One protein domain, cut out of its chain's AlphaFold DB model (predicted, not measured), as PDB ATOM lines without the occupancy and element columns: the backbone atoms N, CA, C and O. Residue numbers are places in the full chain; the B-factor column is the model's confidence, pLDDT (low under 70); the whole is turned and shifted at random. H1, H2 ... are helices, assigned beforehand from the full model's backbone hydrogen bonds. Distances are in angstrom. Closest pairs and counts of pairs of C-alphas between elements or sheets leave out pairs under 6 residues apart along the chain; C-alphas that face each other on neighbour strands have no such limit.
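AT A GLANCE: This is residues 25 to 81 of the 137 residues of the protein "Tyr recombinase domain-containing protein" of Streptomyces melanosporofaciens (UniProt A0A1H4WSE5). The longest helix, H2, runs slantwise through an open, loose model, with short H3 beyond its last residue and a long looped link, residues 36 to 53, leading from its first residue away to H1. The three helices make no bundle, and residues 77 to 81 fold back from H3 toward H2. The printed part has 57 residues, with three named helices in the order H1, H2, H3 and no named strand; the class is all helix. It is loose, with a radius of gyration of the C-alphas of 14.2 A, and flat, spanning 42 by 25 by 14 A.

HOW THE PARTS SIT: H2, residues 54 to 68, and H3, residues 71 to 76, are close but not clearly touching; their closest C-alphas, of Arg 65 and Arg 74, are 6.9 A apart. They run opposite ways at a steep tilt of 54 degrees. H1, residues 25 to 35, is apart from both. In H1, H2 and H3 every O i to N i+4 pair is within hydrogen-bond range.

IN THESE COORDINATES: H2 is 20.7 A long, from C-alpha 54 at (48.931, 32.116, 231.897). H1 is 15.2 A long, from C-alpha 25 at (35.612, 36.942, 212.238). H3 is 8.8 A long, ending at C-alpha 76 at (49.397, 55.367, 232.105).

THE WHOLE: The C-alphas farthest apart, of Pro 39 and Thr 72, are 42.2 A apart. H1 to H2 is a long link, H2 to H3 a tight one. The printed part has no cut, and no printed residue is under 70 in pLDDT.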
ATOM      1  N   VAL A  25      35.905  38.207 212.931       96.62
ATOM      2  CA  VAL A  25      35.612  36.942 212.238       96.62
ATOM      3  C   VAL A  25      36.638  36.678 211.132       96.62
ATOM      4  O   VAL A  25      37.130  35.555 211.012       96.62
ATOM      5  N   ARG A  26      37.013  37.698 210.344       97.88
ATOM      6  CA  ARG A  26      38.068  37.565 209.324       97.88
ATOM      7  C   ARG A  26      39.415  37.199 209.946       97.88
ATOM      8  O   ARG A  26      40.071  36.292 209.442       97.88
ATOM      9  N   MET A  27      39.793  37.839 211.052       97.00
ATOM     10  CA  MET A  27      41.035  37.522 211.770       97.00
ATOM     11  C   MET A  27      41.040  36.081 212.297       97.00
ATOM     12  O   MET A  27      42.021  35.365 212.101       97.00
ATOM     13  N   LEU A  28      39.937  35.617 212.893       96.00
ATOM     14  CA  LEU A  28      39.811  34.237 213.375       96.00
ATOM     15  C   LEU A  28      39.889  33.223 212.229       96.00
ATOM     16  O   LEU A  28      40.592  32.223 212.341       96.00
ATOM     17  N   ARG A  29      39.221  33.489 211.101       97.31
ATOM     18  CA  ARG A  29      39.300  32.629 209.910       97.31
ATOM     19  C   ARG A  29      40.718  32.569 209.343       97.31
ATOM     20  O   ARG A  29      41.185  31.488 208.998       97.31
ATOM     21  N   ALA A  30      41.418  33.702 209.282       97.88
ATOM     22  CA  ALA A  30      42.814  33.751 208.850       97.88
ATOM     23  C   ALA A  30      43.735  32.964 209.799       97.88
ATOM     24  O   ALA A  30      44.595  32.215 209.337       97.88
ATOM     25  N   HIS A  31      43.515  33.074 211.113       96.12
ATOM     26  CA  HIS A  31      44.220  32.283 212.125       96.12
ATOM     27  C   HIS A  31      43.994  30.781 211.922       96.12
ATOM     28  O   HIS A  31      44.959  30.028 211.842       96.12
ATOM     29  N   VAL A  32      42.741  30.351 211.750       96.62
ATOM     30  CA  VAL A  32      42.410  28.940 211.486       96.62
ATOM     31  C   VAL A  32      43.052  28.451 210.189       96.62
ATOM     32  O   VAL A  32      43.614  27.363 210.173       96.62
ATOM     33  N   LYS A  33      43.045  29.248 209.115       97.69
ATOM     34  CA  LYS A  33      43.706  28.872 207.855       97.69
ATOM     35  C   LYS A  33      45.219  28.695 208.026       97.69
ATOM     36  O   LYS A  33      45.796  27.800 207.423       97.69
ATOM     37  N   ARG A  34      45.860  29.556 208.822       96.56
ATOM     38  CA  ARG A  34      47.318  29.554 209.013       96.56
ATOM     39  C   ARG A  34      47.795  28.481 209.989       96.56
ATOM     40  O   ARG A  34      48.851  27.900 209.770       96.56
ATOM     41  N   PHE A  35      47.059  28.260 211.073       93.56
ATOM     42  CA  PHE A  35      47.503  27.423 212.188       93.56
ATOM     43  C   PHE A  35      46.655  26.164 212.381       93.56
ATOM     44  O   PHE A  35      47.044  25.296 213.153       93.56
ATOM     45  N   GLY A  36      45.505  26.033 211.721       93.75
ATOM     46  CA  GLY A  36      44.544  24.956 211.962       93.75
ATOM     47  C   GLY A  36      43.889  25.038 213.346       93.75
ATOM     48  O   GLY A  36      44.087  25.986 214.107       93.75
ATOM     49  N   VAL A  37      43.147  23.997 213.711       94.19
ATOM     50  CA  VAL A  37      42.520  23.832 215.034       94.19
ATOM     51  C   VAL A  37      43.118  22.628 215.759       94.19
ATOM     52  O   VAL A  37      43.699  21.748 215.126       94.19
ATOM     53  N   ALA A  38      43.028  22.602 217.088       91.50
ATOM     54  CA  ALA A  38      43.381  21.408 217.854       91.50
ATOM     55  C   ALA A  38      42.386  20.260 217.564       91.50
ATOM     56  O   ALA A  38      41.266  20.543 217.132       91.50
ATOM     57  N   PRO A  39      42.736  18.988 217.846       90.25
ATOM     58  CA  PRO A  39      41.822  17.851 217.659       90.25
ATOM     59  C   PRO A  39      40.486  17.980 218.406       90.25
ATOM     60  O   PRO A  39      39.476  17.449 217.964       90.25
ATOM     61  N   ASP A  40      40.470  18.722 219.514       89.00
ATOM     62  CA  ASP A  40      39.281  19.025 220.320       89.00
ATOM     63  C   ASP A  40      38.569  20.332 219.910       89.00
ATOM     64  O   ASP A  40      37.674  20.808 220.607       89.00
ATOM     65  N   GLY A  41      38.972  20.944 218.793       90.38
ATOM     66  CA  GLY A  41      38.366  22.157 218.244       90.38
ATOM     67  C   GLY A  41      38.887  23.477 218.823       90.38
ATOM     68  O   GLY A  41      38.427  24.542 218.402       90.38
ATOM     69  N   ARG A  42      39.860  23.471 219.749       92.81
ATOM     70  CA  ARG A  42      40.436  24.724 220.275       92.81
ATOM     71  C   ARG A  42      41.136  25.539 219.184       92.81
ATOM     72  O   ARG A  42      41.966  25.030 218.426       92.81
ATOM     73  N   LEU A  43      40.842  26.841 219.166       93.62
ATOM     74  CA  LEU A  43      41.430  27.801 218.223       93.62
ATOM     75  C   LEU A  43      42.855  28.216 218.618       93.62
ATOM     76  O   LEU A  43      43.728  28.344 217.762       93.62
ATOM     77  N   PHE A  44      43.098  28.418 219.915       92.94
ATOM     78  CA  PHE A  44      44.385  28.865 220.448       92.94
ATOM     79  C   PHE A  44      45.028  27.758 221.279       92.94
ATOM     80  O   PHE A  44      44.376  27.151 222.128       92.94
ATOM     81  N   ARG A  45      46.311  27.506 221.024       91.88
ATOM     82  CA  ARG A  45      47.113  26.470 221.676       91.88
ATOM     83  C   ARG A  45      48.579  26.879 221.694       91.88
ATOM     84  O   ARG A  45      48.993  27.706 220.882       91.88
ATOM     85  N   ASN A  46      49.349  26.315 222.615       89.94
ATOM     86  CA  ASN A  46      50.798  26.481 222.601       89.94
ATOM     87  C   ASN A  46      51.441  25.630 221.485       89.94
ATOM     88  O   ASN A  46      50.755  24.877 220.791       89.94
ATOM     89  N   GLN A  47      52.760  25.737 221.312       86.62
ATOM     90  CA  GLN A  47      53.484  25.038 220.238       86.62
ATOM     91  C   GLN A  47      53.349  23.508 220.286       86.62
ATOM     92  O   GLN A  47      53.407  22.863 219.246       86.62
ATOM     93  N   VAL A  48      53.119  22.936 221.470       87.69
ATOM     94  CA  VAL A  48      52.970  21.486 221.686       87.69
ATOM     95  C   VAL A  48      51.496  21.047 221.575       87.69
ATOM     96  O   VAL A  48      51.174  19.876 221.726       87.69
ATOM     97  N   GLY A  49      50.567  21.973 221.309       86.31
ATOM     98  CA  GLY A  49      49.134  21.688 221.173       86.31
ATOM     99  C   GLY A  49      48.337  21.704 222.485       86.31
ATOM    100  O   GLY A  49      47.139  21.413 222.486       86.31
ATOM    101  N   ASN A  50      48.962  22.088 223.597       88.88
ATOM    102  CA  ASN A  50      48.304  22.245 224.894       88.88
ATOM    103  C   ASN A  50      47.626  23.617 225.031       88.88
ATOM    104  O   ASN A  50      47.715  24.477 224.153       88.88
ATOM    105  N   TYR A  51      46.940  23.827 226.159       88.94
ATOM    106  CA  TYR A  51      46.404  25.140 226.516       88.94
ATOM    107  C   TYR A  51      47.515  26.194 226.551       88.94
ATOM    108  O   TYR A  51      48.664  25.894 226.878       88.94
ATOM    109  N   VAL A  52      47.155  27.430 226.206       90.19
ATOM    110  CA  VAL A  52      48.037  28.581 226.405       90.19
ATOM    111  C   VAL A  52      48.183  28.789 227.906       90.19
ATOM    112  O   VAL A  52      47.185  28.938 228.609       90.19
ATOM    113  N   ASP A  53      49.414  28.765 228.397       89.75
ATOM    114  CA  ASP A  53      49.694  29.006 229.804       89.75
ATOM    115  C   ASP A  53      49.512  30.491 230.160       89.75
ATOM    116  O   ASP A  53      49.629  31.388 229.317       89.75
ATOM    117  N   ALA A  54      49.206  30.760 231.429       87.88
ATOM    118  CA  ALA A  54      48.931  32.116 231.897       87.88
ATOM    119  C   ALA A  54      50.131  33.063 231.709       87.88
ATOM    120  O   ALA A  54      49.938  34.246 231.417       87.88
ATOM    121  N   ALA A  55      51.360  32.552 231.834       89.88
ATOM    122  CA  ALA A  55      52.571  33.344 231.649       89.88
ATOM    123  C   ALA A  55      52.747  33.754 230.179       89.88
ATOM    124  O   ALA A  55      52.931  34.938 229.893       89.88
ATOM    125  N   ALA A  56      52.594  32.820 229.240       91.00
ATOM    126  CA  ALA A  56      52.608  33.084 227.808       91.00
ATOM    127  C   ALA A  56      51.499  34.059 227.415       91.00
ATOM    128  O   ALA A  56      51.759  34.999 226.668       91.00
ATOM    129  N   TYR A  57      50.293  33.908 227.972       91.06
ATOM    130  CA  TYR A  57      49.211  34.864 227.746       91.06
ATOM    131  C   TYR A  57      49.593  36.278 228.214       91.06
ATOM    132  O   TYR A  57      49.393  37.246 227.479       91.06
ATOM    133  N   GLY A  58      50.206  36.404 229.395       92.12
ATOM    134  CA  GLY A  58      50.713  37.675 229.919       92.12
ATOM    135  C   GLY A  58      51.810  38.299 229.050       92.12
ATOM    136  O   GLY A  58      51.754  39.494 228.759       92.12
ATOM    137  N   ILE A  59      52.768  37.498 228.575       93.88
ATOM    138  CA  ILE A  59      53.843  37.949 227.676       93.88
ATOM    139  C   ILE A  59      53.263  38.422 226.339       93.88
ATOM    140  O   ILE A  59      53.595  39.509 225.864       93.88
ATOM    141  N   THR A  60      52.374  37.631 225.736       94.12
ATOM    142  CA  THR A  60      51.691  37.999 224.491       94.12
ATOM    143  C   THR A  60      50.884  39.282 224.666       94.12
ATOM    144  O   THR A  60      50.923  40.144 223.791       94.12
ATOM    145  N   TRP A  61      50.209  39.454 225.804       95.00
ATOM    146  CA  TRP A  61      49.467  40.673 226.106       95.00
ATOM    147  C   TRP A  61      50.374  41.901 226.239       95.00
ATOM    148  O   TRP A  61      50.073  42.951 225.674       95.00
ATOM    149  N   ALA A  62      51.505  41.776 226.937       94.06
ATOM    150  CA  ALA A  62      52.474  42.863 227.065       94.06
ATOM    151  C   ALA A  62      53.002  43.317 225.694       94.06
ATOM    152  O   ALA A  62      53.029  44.516 225.416       94.06
ATOM    153  N   ARG A  63      53.324  42.363 224.811       95.88
ATOM    154  CA  ARG A  63      53.741  42.637 223.425       95.88
ATOM    155  C   ARG A  63      52.635  43.299 222.606       95.88
ATOM    156  O   ARG A  63      52.899  44.245 221.874       95.88
ATOM    157  N   ALA A  64      51.392  42.841 222.747       95.19
ATOM    158  CA  ALA A  64      50.254  43.458 222.071       95.19
ATOM    159  C   ALA A  64      50.065  44.923 222.499       95.19
ATOM    160  O   ALA A  64      49.859  45.782 221.646       95.19
ATOM    161  N   ARG A  65      50.201  45.226 223.799       95.62
ATOM    162  CA  ARG A  65      50.155  46.608 224.308       95.62
ATOM    163  C   ARG A  65      51.284  47.467 223.754       95.62
ATOM    164  O   ARG A  65      51.045  48.617 223.427       95.62
ATOM    165  N   GLU A  66      52.497  46.932 223.666       95.69
ATOM    166  CA  GLU A  66      53.633  47.653 223.084       95.69
ATOM    167  C   GLU A  66      53.431  47.978 221.602       95.69
ATOM    168  O   GLU A  66      53.833  49.045 221.159       95.69
ATOM    169  N   HIS A  67      52.784  47.088 220.852       96.12
ATOM    170  CA  HIS A  67      52.519  47.318 219.436       96.12
ATOM    171  C   HIS A  67      51.340  48.270 219.183       96.12
ATOM    172  O   HIS A  67      51.353  49.012 218.206       96.12
ATOM    173  N   ALA A  68      50.307  48.224 220.028       95.19
ATOM    174  CA  ALA A  68      49.058  48.949 219.801       95.19
ATOM    175  C   ALA A  68      48.985  50.328 220.477       95.19
ATOM    176  O   ALA A  68      48.197  51.158 220.035       95.19
ATOM    177  N   LEU A  69      49.736  50.556 221.560       95.50
ATOM    178  CA  LEU A  69      49.645  51.776 222.368       95.50
ATOM    179  C   LEU A  69      50.855  52.682 222.159       95.50
ATOM    180  O   LEU A  69      51.989  52.216 222.028       95.50
ATOM    181  N   THR A  70      50.632  53.989 222.246       96.06
ATOM    182  CA  THR A  70      51.719  54.966 222.334       96.06
ATOM    183  C   THR A  70      52.505  54.796 223.645       96.06
ATOM    184  O   THR A  70      51.987  54.245 224.628       96.06
ATOM    185  N   PRO A  71      53.753  55.301 223.729       94.25
ATOM    186  CA  PRO A  71      54.536  55.241 224.964       94.25
ATOM    187  C   PRO A  71      53.801  55.826 226.178       94.25
ATOM    188  O   PRO A  71      53.825  55.218 227.249       94.25
ATOM    189  N   THR A  72      53.094  56.946 225.998       95.38
ATOM    190  CA  THR A  72      52.319  57.631 227.047       95.38
ATOM    191  C   THR A  72      51.117  56.810 227.516       95.38
ATOM    192  O   THR A  72      50.885  56.650 228.714       95.38
ATOM    193  N   GLU A  73      50.357  56.220 226.594       94.12
ATOM    194  CA  GLU A  73      49.239  55.341 226.958       94.12
ATOM    195  C   GLU A  73      49.739  54.092 227.685       94.12
ATOM    196  O   GLU A  73      49.144  53.646 228.672       94.12
ATOM    197  N   ARG A  74      50.875  53.541 227.252       92.31
ATOM    198  CA  ARG A  74      51.464  52.359 227.878       92.31
ATOM    199  C   ARG A  74      51.860  52.620 229.332       92.31
ATOM    200  O   ARG A  74      51.583  51.750 230.168       92.31
ATOM    201  N   THR A  75      52.468  53.774 229.627       92.19
ATOM    202  CA  THR A  75      52.892  54.169 230.983       92.19
ATOM    203  C   THR A  75      51.720  54.535 231.888       92.19
ATOM    204  O   THR A  75      51.780  54.241 233.078       92.19
ATOM    205  N   SER A  76      50.617  55.057 231.337       93.38
ATOM    206  CA  SER A  76      49.397  55.367 232.105       93.38
ATOM    207  C   SER A  76      48.737  54.147 232.768       93.38
ATOM    208  O   SER A  76      47.917  54.281 233.671       93.38
ATOM    209  N   GLY A  77      49.078  52.934 232.318       88.69
ATOM    210  CA  GLY A  77      48.420  51.703 232.752       88.69
ATOM    211  C   GLY A  77      47.168  51.352 231.944       88.69
ATOM    212  O   GLY A  77      46.462  50.410 232.314       88.69
ATOM    213  N   LEU A  78      46.913  52.031 230.819       91.81
ATOM    214  CA  LEU A  78      45.815  51.694 229.912       91.81
ATOM    215  C   LEU A  78      45.874  50.216 229.505       91.81
ATOM    216  O   LEU A  78      46.915  49.707 229.073       91.81
ATOM    217  N   ALA A  79      44.749  49.518 229.671       92.44
ATOM    218  CA  ALA A  79      44.609  48.097 229.366       92.44
ATOM    219  C   ALA A  79      45.677  47.208 230.048       92.44
ATOM    220  O   ALA A  79      46.123  46.206 229.486       92.44
ATOM    221  N   LYS A  80      46.114  47.564 231.272       92.19
ATOM    222  CA  LYS A  80      47.154  46.834 232.029       92.19
ATOM    223  C   LYS A  80      46.885  45.331 232.117       92.19
ATOM    224  O   LYS A  80      47.825  44.543 232.063       92.19
ATOM    225  N   ARG A  81      45.617  44.929 232.238       90.56
ATOM    226  CA  ARG A  81      45.196  43.524 232.254       90.56
ATOM    227  C   ARG A  81      44.278  43.243 231.062       90.56
ATOM    228  O   ARG A  81      43.446  44.091 230.749       90.56
TER     229      ARG A  81